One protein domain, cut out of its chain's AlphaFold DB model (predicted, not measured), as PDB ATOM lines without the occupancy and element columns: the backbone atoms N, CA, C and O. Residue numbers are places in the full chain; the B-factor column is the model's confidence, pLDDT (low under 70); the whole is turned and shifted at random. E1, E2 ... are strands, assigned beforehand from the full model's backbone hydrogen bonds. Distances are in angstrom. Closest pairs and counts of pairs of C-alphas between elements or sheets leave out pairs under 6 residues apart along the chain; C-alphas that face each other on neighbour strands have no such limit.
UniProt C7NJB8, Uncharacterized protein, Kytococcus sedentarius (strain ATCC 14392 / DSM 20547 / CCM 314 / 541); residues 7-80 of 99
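AT A GLANCE: This is residues 7 to 80 of the 99 residues of an uncharacterized protein of Kytococcus sedentarius (strain ATCC 14392 / DSM 20547 / CCM 314 / 541) (UniProt C7NJB8). A long, narrow, twisted ribbon of two antiparallel strands, E1 and E3, is widened along part of its length by two short strands, E2 beside residues 14 to 18 of E1 and E4 beside residues 54 to 58 of E3. A long loop, residues 29 to 52, leaves E2 and returns to E3, and residues 33 to 38 of it stick out from the body. The printed part has 74 residues with no named helix and four named strands, E1, E2, E3 and E4 along the chain; the sheet's order is E2, E1, E3, E4, antiparallel throughout. The class is all strand, though under half of the residues, 33 of 74, are in named elements. The whole is a loose rod with a radius of gyration of the C-alphas of 16.4 A, spanning 55 by 24 by 15 A.

IN THESE COORDINATES: E1, residues 7 to 18, begins with C-alpha 7 at (148.165, 263.231, 153.014), is 32.0 A long and bends by 53 degrees at residue 14. E2 is residues 24 to 28, 11.0 A long. E3, residues 53 to 64, is 34.8 A long and ends with C-alpha 64 at (146.390, 267.956, 148.804). E4, residues 76 to 79, is 10.0 A long and ends with C-alpha 79 at (158.120, 264.570, 174.158).

HOW THE PARTS SIT: The inner strands E1 and E3 are antiparallel, with 163 degrees between their directions. The C-alphas of Pro 10 and Gly 60 face each other at 4.3 A; N 7 and O 63, and N 18 and O 53, are within hydrogen-bond range, both at 2.9 A. The edge strand E2 forms a hairpin with E1, at 147 degrees. The C-alphas of Thr 24 and Asp 18 face each other at 4.6 A, and N 15 and O 28 are 2.8 A apart, within hydrogen-bond range. The other edge strand, E4, forms a hairpin with E3, at 150 degrees. The C-alphas of Thr 55 and Thr 79 face each other at 4.2 A, and N 58 and O 76 are within hydrogen-bond range at 2.8 A. Residues 61 to 62 of E3 also pair, antiparallel, with residues 70 to 71. E2 is apart from E3 and from E4.

THE WHOLE: The two C-alphas farthest apart, those of Thr 47 and Asp 65, are 55.3 A from each other. The link from E1 to E2 is tight, with 5 residues; those from E2 to E3, with 24, and from E3 to E4, with 11, are long. The printed part has no cut. The mean pLDDT of the printed part is 95.9, and no printed residue is under 70.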
ATOM      1  N   LYS A   7     147.123 264.180 152.606       96.94
ATOM      2  CA  LYS A   7     148.165 263.231 153.014       96.94
ATOM      3  C   LYS A   7     149.312 263.986 153.669       96.94
ATOM      4  O   LYS A   7     149.736 265.018 153.152       96.94
ATOM      5  N   ILE A   8     149.826 263.451 154.773       96.00
ATOM      6  CA  ILE A   8     150.967 263.996 155.515       96.00
ATOM      7  C   ILE A   8     152.021 262.898 155.637       96.00
ATOM      8  O   ILE A   8     151.689 261.747 155.912       96.00
ATOM      9  N   MET A   9     153.280 263.266 155.431       97.50
ATOM     10  CA  MET A   9     154.442 262.402 155.602       97.50
ATOM     11  C   MET A   9     155.392 263.072 156.602       97.50
ATOM     12  O   MET A   9     156.110 263.998 156.212       97.50
ATOM     13  N   PRO A  10     155.346 262.677 157.886       96.88
ATOM     14  CA  PRO A  10     156.262 263.183 158.900       96.88
ATOM     15  C   PRO A  10     157.697 262.738 158.621       96.88
ATOM     16  O   PRO A  10     157.939 261.610 158.196       96.88
ATOM     17  N   GLU A  11     158.647 263.613 158.912       97.25
ATOM     18  CA  GLU A  11     160.080 263.376 158.765       97.25
ATOM     19  C   GLU A  11     160.760 263.776 160.078       97.25
ATOM     20  O   GLU A  11     160.550 264.885 160.578       97.25
ATOM     21  N   LEU A  12     161.550 262.874 160.669       97.44
ATOM     22  CA  LEU A  12     162.320 263.200 161.870       97.44
ATOM     23  C   LEU A  12     163.365 264.260 161.513       97.44
ATOM     24  O   LEU A  12     164.184 264.052 160.619       97.44
ATOM     25  N   LYS A  13     163.350 265.379 162.235       97.81
ATOM     26  CA  LYS A  13     164.310 266.470 162.066       97.81
ATOM     27  C   LYS A  13     165.491 266.318 163.016       97.81
ATOM     28  O   LYS A  13     166.634 266.374 162.576       97.81
ATOM     29  N   ASN A  14     165.220 266.159 164.311       98.31
ATOM     30  CA  ASN A  14     166.232 265.964 165.350       98.31
ATOM     31  C   ASN A  14     165.608 265.434 166.651       98.31
ATOM     32  O   ASN A  14     164.387 265.378 166.790       98.31
ATOM     33  N   ILE A  15     166.467 265.038 167.586       98.25
ATOM     34  CA  ILE A  15     166.133 264.557 168.924       98.25
ATOM     35  C   ILE A  15     166.981 265.322 169.942       98.25
ATOM     36  O   ILE A  15     168.178 265.524 169.730       98.25
ATOM     37  N   THR A  16     166.368 265.698 171.058       98.50
ATOM     38  CA  THR A  16     167.045 266.177 172.265       98.50
ATOM     39  C   THR A  16     166.853 265.151 173.377       98.50
ATOM     40  O   THR A  16     165.725 264.741 173.661       98.50
ATOM     41  N   TYR A  17     167.954 264.747 174.001       98.25
ATOM     42  CA  TYR A  17     167.999 263.864 175.161       98.25
ATOM     43  C   TYR A  17     168.102 264.723 176.418       98.25
ATOM     44  O   TYR A  17     169.018 265.534 176.537       98.25
ATOM     45  N   ASP A  18     167.160 264.556 177.336       98.31
ATOM     46  CA  ASP A  18     167.164 265.149 178.672       98.31
ATOM     47  C   ASP A  18     167.465 264.017 179.652       98.31
ATOM     48  O   ASP A  18     166.730 263.028 179.696       98.31
ATOM     49  N   TYR A  19     168.576 264.120 180.381       97.44
ATOM     50  CA  TYR A  19     169.029 263.055 181.274       97.44
ATOM     51  C   TYR A  19     168.345 263.103 182.649       97.44
ATOM     52  O   TYR A  19     168.502 262.189 183.453       97.44
ATOM     53  N   GLY A  20     167.526 264.124 182.922       96.94
ATOM     54  CA  GLY A  20     166.783 264.249 184.177       96.94
ATOM     55  C   GLY A  20     167.619 264.713 185.376       96.94
ATOM     56  O   GLY A  20     167.056 264.894 186.451       96.94
ATOM     57  N   ASP A  21     168.920 264.947 185.194       96.00
ATOM     58  CA  ASP A  21     169.856 265.509 186.182       96.00
ATOM     59  C   ASP A  21     170.214 266.984 185.893       96.00
ATOM     60  O   ASP A  21     171.136 267.551 186.478       96.00
ATOM     61  N   GLY A  22     169.477 267.620 184.976       96.12
ATOM     62  CA  GLY A  22     169.723 268.987 184.510       96.12
ATOM     63  C   GLY A  22     170.665 269.079 183.308       96.12
ATOM     64  O   GLY A  22     170.824 270.168 182.755       96.12
ATOM     65  N   THR A  23     171.251 267.963 182.867       97.56
ATOM     66  CA  THR A  23     172.075 267.909 181.657       97.56
ATOM     67  C   THR A  23     171.292 267.385 180.451       97.56
ATOM     68  O   THR A  23     170.309 266.647 180.569       97.56
ATOM     69  N   THR A  24     171.719 267.795 179.255       98.06
ATOM     70  CA  THR A  24     171.051 267.449 177.993       98.06
ATOM     71  C   THR A  24     172.056 267.177 176.880       98.06
ATOM     72  O   THR A  24     173.131 267.778 176.858       98.06
ATOM     73  N   HIS A  25     171.674 266.361 175.898       98.19
ATOM     74  CA  HIS A  25     172.411 266.173 174.649       98.19
ATOM     75  C   HIS A  25     171.528 266.445 173.427       98.19
ATOM     76  O   HIS A  25     170.381 266.009 173.357       98.19
ATOM     77  N   GLY A  26     172.093 267.114 172.424       96.88
ATOM     78  CA  GLY A  26     171.397 267.493 171.198       96.88
ATOM     79  C   GLY A  26     171.066 268.993 171.128       96.88
ATOM     80  O   GLY A  26     171.616 269.772 171.907       96.88
ATOM     81  N   PRO A  27     170.209 269.413 170.177       97.44
ATOM     82  CA  PRO A  27     169.511 268.566 169.206       97.44
ATOM     83  C   PRO A  27     170.478 267.829 168.263       97.44
ATOM     84  O   PRO A  27     171.463 268.394 167.796       97.44
ATOM     85  N   THR A  28     170.200 266.557 167.978       97.94
ATOM     86  CA  THR A  28     171.023 265.677 167.128       97.94
ATOM     87  C   THR A  28     170.155 264.823 166.201       97.94
ATOM     88  O   THR A  28     168.979 264.601 166.475       97.94
ATOM     89  N   THR A  29     170.708 264.338 165.088       97.25
ATOM     90  CA  THR A  29     170.052 263.332 164.226       97.25
ATOM     91  C   THR A  29     170.390 261.899 164.634       97.25
ATOM     92  O   THR A  29     169.792 260.956 164.115       97.25
ATOM     93  N   ASN A  30     171.340 261.717 165.555       96.31
ATOM     94  CA  ASN A  30     171.660 260.410 166.105       96.31
ATOM     95  C   ASN A  30     170.516 259.933 167.011       96.31
ATOM     96  O   ASN A  30     170.189 260.595 167.991       96.31
ATOM     97  N   THR A  31     169.933 258.779 166.686       94.31
ATOM     98  CA  THR A  31     168.822 258.176 167.436       94.31
ATOM     99  C   THR A  31     169.274 257.297 168.603       94.31
ATOM    100  O   THR A  31     168.435 256.728 169.297       94.31
ATOM    101  N   GLY A  32     170.582 257.202 168.856       92.88
ATOM    102  CA  GLY A  32     171.147 256.511 170.015       92.88
ATOM    103  C   GLY A  32     171.435 255.031 169.813       92.88
ATOM    104  O   GLY A  32     172.075 254.463 170.684       92.88
ATOM    105  N   ALA A  33     171.046 254.449 168.671       91.38
ATOM    106  CA  ALA A  33     171.169 253.027 168.327       91.38
ATOM    107  C   ALA A  33     170.511 252.050 169.339       91.38
ATOM    108  O   ALA A  33     170.268 252.385 170.497       91.38
ATOM    109  N   PRO A  34     170.145 250.826 168.919       90.25
ATOM    110  CA  PRO A  34     169.646 249.813 169.846       90.25
ATOM    111  C   PRO A  34     170.727 249.348 170.830       90.25
ATOM    112  O   PRO A  34     171.908 249.303 170.498       90.25
ATOM    113  N   TYR A  35     170.309 248.911 172.018       78.56
ATOM    114  CA  TYR A  35     171.181 248.171 172.932       78.56
ATOM    115  C   TYR A  35     171.672 246.856 172.283       78.56
ATOM    116  O   TYR A  35     170.860 246.182 171.639       78.56
ATOM    117  N   PRO A  36     172.937 246.430 172.490       88.75
ATOM    118  CA  PRO A  36     173.969 247.038 173.345       88.75
ATOM    119  C   PRO A  36     174.830 248.115 172.670       88.75
ATOM    120  O   PRO A  36     175.647 248.738 173.341       88.75
ATOM    121  N   ASP A  37     174.633 248.375 171.381       92.50
ATOM    122  CA  ASP A  37     175.481 249.254 170.566       92.50
ATOM    123  C   ASP A  37     175.115 250.745 170.696       92.50
ATOM    124  O   ASP A  37     175.205 251.512 169.734       92.50
ATOM    125  N   GLY A  38     174.668 251.158 171.885       89.50
ATOM    126  CA  GLY A  38     174.173 252.504 172.147       89.50
ATOM    127  C   GLY A  38     175.218 253.582 171.834       89.50
ATOM    128  O   GLY A  38     176.342 253.534 172.328       89.50
ATOM    129  N   THR A  39     174.847 254.580 171.034       95.31
ATOM    130  CA  THR A  39     175.733 255.673 170.591       95.31
ATOM    131  C   THR A  39     175.498 256.990 171.333       95.31
ATOM    132  O   THR A  39     176.261 257.936 171.147       95.31
ATOM    133  N   ILE A  40     174.452 257.060 172.160       95.94
ATOM    134  CA  ILE A  40     174.200 258.148 173.109       95.94
ATOM    135  C   ILE A  40     174.248 257.545 174.507       95.94
ATOM    136  O   ILE A  40     173.405 256.726 174.871       95.94
ATOM    137  N   THR A  41     175.259 257.934 175.274       94.25
ATOM    138  CA  THR A  41     175.480 257.478 176.645       94.25
ATOM    139  C   THR A  41     175.670 258.679 177.560       94.25
ATOM    140  O   THR A  41     176.083 259.755 177.126       94.25
ATOM    141  N   HIS A  42     175.347 258.488 178.836       94.88
ATOM    142  CA  HIS A  42     175.518 259.495 179.876       94.88
ATOM    143  C   HIS A  42     175.922 258.823 181.179       94.88
ATOM    144  O   HIS A  42     175.458 257.721 181.483       94.88
ATOM    145  N   THR A  43     176.798 259.479 181.930       94.12
ATOM    146  CA  THR A  43     177.270 259.009 183.232       94.12
ATOM    147  C   THR A  43     176.648 259.880 184.311       94.12
ATOM    148  O   THR A  43     176.864 261.086 184.322       94.12
ATOM    149  N   TYR A  44     175.895 259.260 185.218       93.31
ATOM    150  CA  TYR A  44     175.322 259.944 186.375       93.31
ATOM    151  C   TYR A  44     176.347 260.020 187.508       93.31
ATOM    152  O   TYR A  44     176.980 259.018 187.840       93.31
ATOM    153  N   GLU A  45     176.491 261.201 188.106       90.81
ATOM    154  CA  GLU A  45     177.435 261.446 189.208       90.81
ATOM    155  C   GLU A  45     176.829 261.175 190.594       90.81
ATOM    156  O   GLU A  45     177.548 261.136 191.591       90.81
ATOM    157  N   THR A  46     175.510 260.984 190.673       88.00
ATOM    158  CA  THR A  46     174.784 260.701 191.917       88.00
ATOM    159  C   THR A  46     173.915 259.456 191.766       88.00
ATOM    160  O   THR A  46     173.620 259.008 190.656       88.00
ATOM    161  N   THR A  47     173.503 258.889 192.899       89.56
ATOM    162  CA  THR A  47     172.598 257.729 192.975       89.56
ATOM    163  C   THR A  47     171.138 258.125 193.200       89.56
ATOM    164  O   THR A  47     170.275 257.258 193.362       89.56
ATOM    165  N   ASP A  48     170.842 259.428 193.186       91.56
ATOM    166  CA  ASP A  48     169.478 259.928 193.297       91.56
ATOM    167  C   ASP A  48     168.641 259.466 192.090       91.56
ATOM    168  O   ASP A  48     169.145 259.412 190.963       91.56
ATOM    169  N   PRO A  49     167.352 259.127 192.281       95.12
ATOM    170  CA  PRO A  49     166.486 258.770 191.169       95.12
ATOM    171  C   PRO A  49     166.373 259.906 190.148       95.12
ATOM    172  O   PRO A  49     166.037 261.040 190.492       95.12
ATOM    173  N   VAL A  50     166.566 259.574 188.874       96.75
ATOM    174  CA  VAL A  50     166.466 260.507 187.744       96.75
ATOM    175  C   VAL A  50     165.330 260.110 186.807       96.75
ATOM    176  O   VAL A  50     164.861 258.968 186.803       96.75
ATOM    177  N   GLN A  51     164.866 261.077 186.015       97.62
ATOM    178  CA  GLN A  51     163.744 260.925 185.086       97.62
ATOM    179  C   GLN A  51     164.128 261.336 183.655       97.62
ATOM    180  O   GLN A  51     163.602 262.328 183.145       97.62
ATOM    181  N   PRO A  52     165.054 260.612 182.998       97.38
ATOM    182  CA  PRO A  52     165.421 260.907 181.622       97.38
ATOM    183  C   PRO A  52     164.241 260.746 180.660       97.38
ATOM    184  O   PRO A  52     163.358 259.901 180.842       97.38
ATOM    185  N   ARG A  53     164.257 261.546 179.594       97.75
ATOM    186  CA  ARG A  53     163.266 261.549 178.510       97.75
ATOM    187  C   ARG A  53     163.886 262.054 177.210       97.75
ATOM    188  O   ARG A  53     164.955 262.657 177.197       97.75
ATOM    189  N   ILE A  54     163.165 261.866 176.111       97.50
ATOM    190  CA  ILE A  54     163.541 262.411 174.804       97.50
ATOM    191  C   ILE A  54     162.457 263.345 174.276       97.50
ATOM    192  O   ILE A  54     161.267 263.112 174.499       97.50
ATOM    193  N   THR A  55     162.868 264.368 173.533       98.50
ATOM    194  CA  THR A  55     161.977 265.187 172.704       98.50
ATOM    195  C   THR A  55     162.410 265.063 171.252       98.50
ATOM    196  O   THR A  55     163.546 265.390 170.918       98.50
ATOM    197  N   ALA A  56     161.521 264.561 170.397       98.12
ATOM    198  CA  ALA A  56     161.746 264.448 168.962       98.12
ATOM    199  C   ALA A  56     161.049 265.598 168.230       98.12
ATOM    200  O   ALA A  56     159.846 265.803 168.389       98.12
ATOM    201  N   THR A  57     161.791 266.312 167.394       98.44
ATOM    202  CA  THR A  57     161.248 267.329 166.495       98.44
ATOM    203  C   THR A  57     160.972 266.689 165.145       98.44
ATOM    204  O   THR A  57     161.886 266.172 164.496       98.44
ATOM    205  N   TYR A  58     159.727 266.751 164.689       98.06
ATOM    206  CA  TYR A  58     159.310 266.319 163.362       98.06
ATOM    207  C   TYR A  58     159.025 267.522 162.473       98.06
ATOM    208  O   TYR A  58     158.407 268.493 162.895       98.06
ATOM    209  N   THR A  59     159.423 267.423 161.215       97.81
ATOM    210  CA  THR A  59     158.876 268.237 160.131       97.81
ATOM    211  C   THR A  59     158.119 267.307 159.186       97.81
ATOM    212  O   THR A  59     157.720 266.204 159.567       97.81
ATOM    213  N   GLY A  60     157.895 267.717 157.947       97.25
ATOM    214  CA  GLY A  60     157.457 266.778 156.936       97.25
ATOM    215  C   GLY A  60     156.984 267.442 155.668       97.25
ATOM    216  O   GLY A  60     157.281 268.603 155.365       97.25
ATOM    217  N   ARG A  61     156.199 266.672 154.925       98.12
ATOM    218  CA  ARG A  61     155.596 267.093 153.668       98.12
ATOM    219  C   ARG A  61     154.108 266.797 153.663       98.12
ATOM    220  O   ARG A  61     153.649 265.870 154.326       98.12
ATOM    221  N   TYR A  62     153.355 267.559 152.877       97.19
ATOM    222  CA  TYR A  62     151.931 267.318 152.657       97.19
ATOM    223  C   TYR A  62     151.569 267.315 151.168       97.19
ATOM    224  O   TYR A  62     152.235 267.956 150.352       97.19
ATOM    225  N   SER A  63     150.508 266.587 150.820       97.75
ATOM    226  CA  SER A  63     149.891 266.548 149.490       97.75
ATOM    227  C   SER A  63     148.381 266.731 149.638       97.75
ATOM    228  O   SER A  63     147.760 266.121 150.510       97.75
ATOM    229  N   LEU A  64     147.808 267.599 148.803       96.69
ATOM    230  CA  LEU A  64     146.390 267.956 148.804       96.69
ATOM    231  C   LEU A  64     145.762 267.515 147.482       96.69
ATOM    232  O   LEU A  64     146.268 267.884 146.422       96.69
ATOM    233  N   ASP A  65     144.701 266.716 147.559       95.81
ATOM    234  CA  ASP A  65     143.952 266.141 146.432       95.81
ATOM    235  C   ASP A  65     144.848 265.483 145.368       95.81
ATOM    236  O   ASP A  65     144.659 265.653 144.164       95.81
ATOM    237  N   GLY A  66     145.886 264.766 145.812       94.25
ATOM    238  CA  GLY A  66     146.845 264.104 144.920       94.25
ATOM    239  C   GLY A  66     147.836 265.044 144.225       94.25
ATOM    240  O   GLY A  66     148.578 264.605 143.349       94.25
ATOM    241  N   GLY A  67     147.883 266.321 144.611       96.38
ATOM    242  CA  GLY A  67     148.874 267.283 144.134       96.38
ATOM    243  C   GLY A  67     150.312 266.972 144.588       96.38
ATOM    244  O   GLY A  67     150.548 266.044 145.369       96.38
ATOM    245  N   PRO A  68     151.302 267.761 144.133       98.00
ATOM    246  CA  PRO A  68     152.700 267.535 144.484       98.00
ATOM    247  C   PRO A  68     152.937 267.681 145.990       98.00
ATOM    248  O   PRO A  68     152.292 268.497 146.652       98.00
ATOM    249  N   TRP A  69     153.911 266.929 146.507       98.06
ATOM    250  CA  TRP A  69     154.379 267.076 147.883       98.06
ATOM    251  C   TRP A  69     155.009 268.450 148.102       98.06
ATOM    252  O   TRP A  69     155.885 268.875 147.348       98.06
ATOM    253  N   ARG A  70     154.579 269.132 149.161       98.19
ATOM    254  CA  ARG A  70     155.084 270.444 149.577       98.19
ATOM    255  C   ARG A  70     155.656 270.352 150.988       98.19
ATOM    256  O   ARG A  70     155.135 269.561 151.775       98.19
ATOM    257  N   PRO A  71     156.696 271.133 151.328       97.50
ATOM    258  CA  PRO A  71     157.160 271.237 152.708       97.50
ATOM    259  C   PRO A  71     156.012 271.659 153.623       97.50
ATOM    260  O   PRO A  71     155.246 272.555 153.269       97.50
ATOM    261  N   LEU A  72     155.902 271.030 154.791       96.00
ATOM    262  CA  LEU A  72     154.880 271.367 155.781       96.00
ATOM    263  C   LEU A  72     155.111 272.766 156.379       96.00
ATOM    264  O   LEU A  72     154.158 273.429 156.769       96.00
ATOM    265  N   GLY A  73     156.368 273.228 156.411       96.06
ATOM    266  CA  GLY A  73     156.736 274.581 156.850       96.06
ATOM    267  C   GLY A  73     156.602 274.821 158.355       96.06
ATOM    268  O   GLY A  73     156.792 275.946 158.804       96.06
ATOM    269  N   ILE A  74     156.294 273.774 159.119       95.19
ATOM    270  CA  ILE A  74     156.236 273.783 160.578       95.19
ATOM    271  C   ILE A  74     157.075 272.632 161.126       95.19
ATOM    272  O   ILE A  74     157.278 271.616 160.449       95.19
ATOM    273  N   ASP A  75     157.503 272.804 162.368       97.25
ATOM    274  CA  ASP A  75     158.055 271.747 163.198       97.25
ATOM    275  C   ASP A  75     157.041 271.394 164.295       97.25
ATOM    276  O   ASP A  75     156.300 272.257 164.773       97.25
ATOM    277  N   VAL A  76     157.007 270.125 164.689       97.56
ATOM    278  CA  VAL A  76     156.176 269.598 165.773       97.56
ATOM    279  C   VAL A  76     157.072 268.828 166.729       97.56
ATOM    280  O   VAL A  76     157.757 267.893 166.318       97.56
ATOM    281  N   GLU A  77     157.051 269.198 168.003       98.00
ATOM    282  CA  GLU A  77     157.772 268.480 169.052       98.00
ATOM    283  C   GLU A  77     156.888 267.396 169.672       98.00
ATOM    284  O   GLU A  77     155.711 267.610 169.968       98.00
ATOM    285  N   VAL A  78     157.474 266.219 169.880       97.81
ATOM    286  CA  VAL A  78     156.860 265.096 170.586       97.81
ATOM    287  C   VAL A  78     157.794 264.686 171.717       97.81
ATOM    288  O   VAL A  78     158.871 264.135 171.480       97.81
ATOM    289  N   THR A  79     157.379 264.953 172.952       98.06
ATOM    290  CA  THR A  79     158.120 264.570 174.158       98.06
ATOM    291  C   THR A  79     157.609 263.234 174.681       98.06
ATOM    292  O   THR A  79     156.411 263.053 174.897       98.06
ATOM    293  N   GLY A  80     158.526 262.287 174.878       95.88
ATOM    294  CA  GLY A  80     158.220 261.005 175.499       95.88
ATOM    295  C   GLY A  80     157.968 261.139 177.000       95.88
ATOM    296  O   GLY A  80     158.462 262.060 177.654       95.88
TER     297      GLY A  80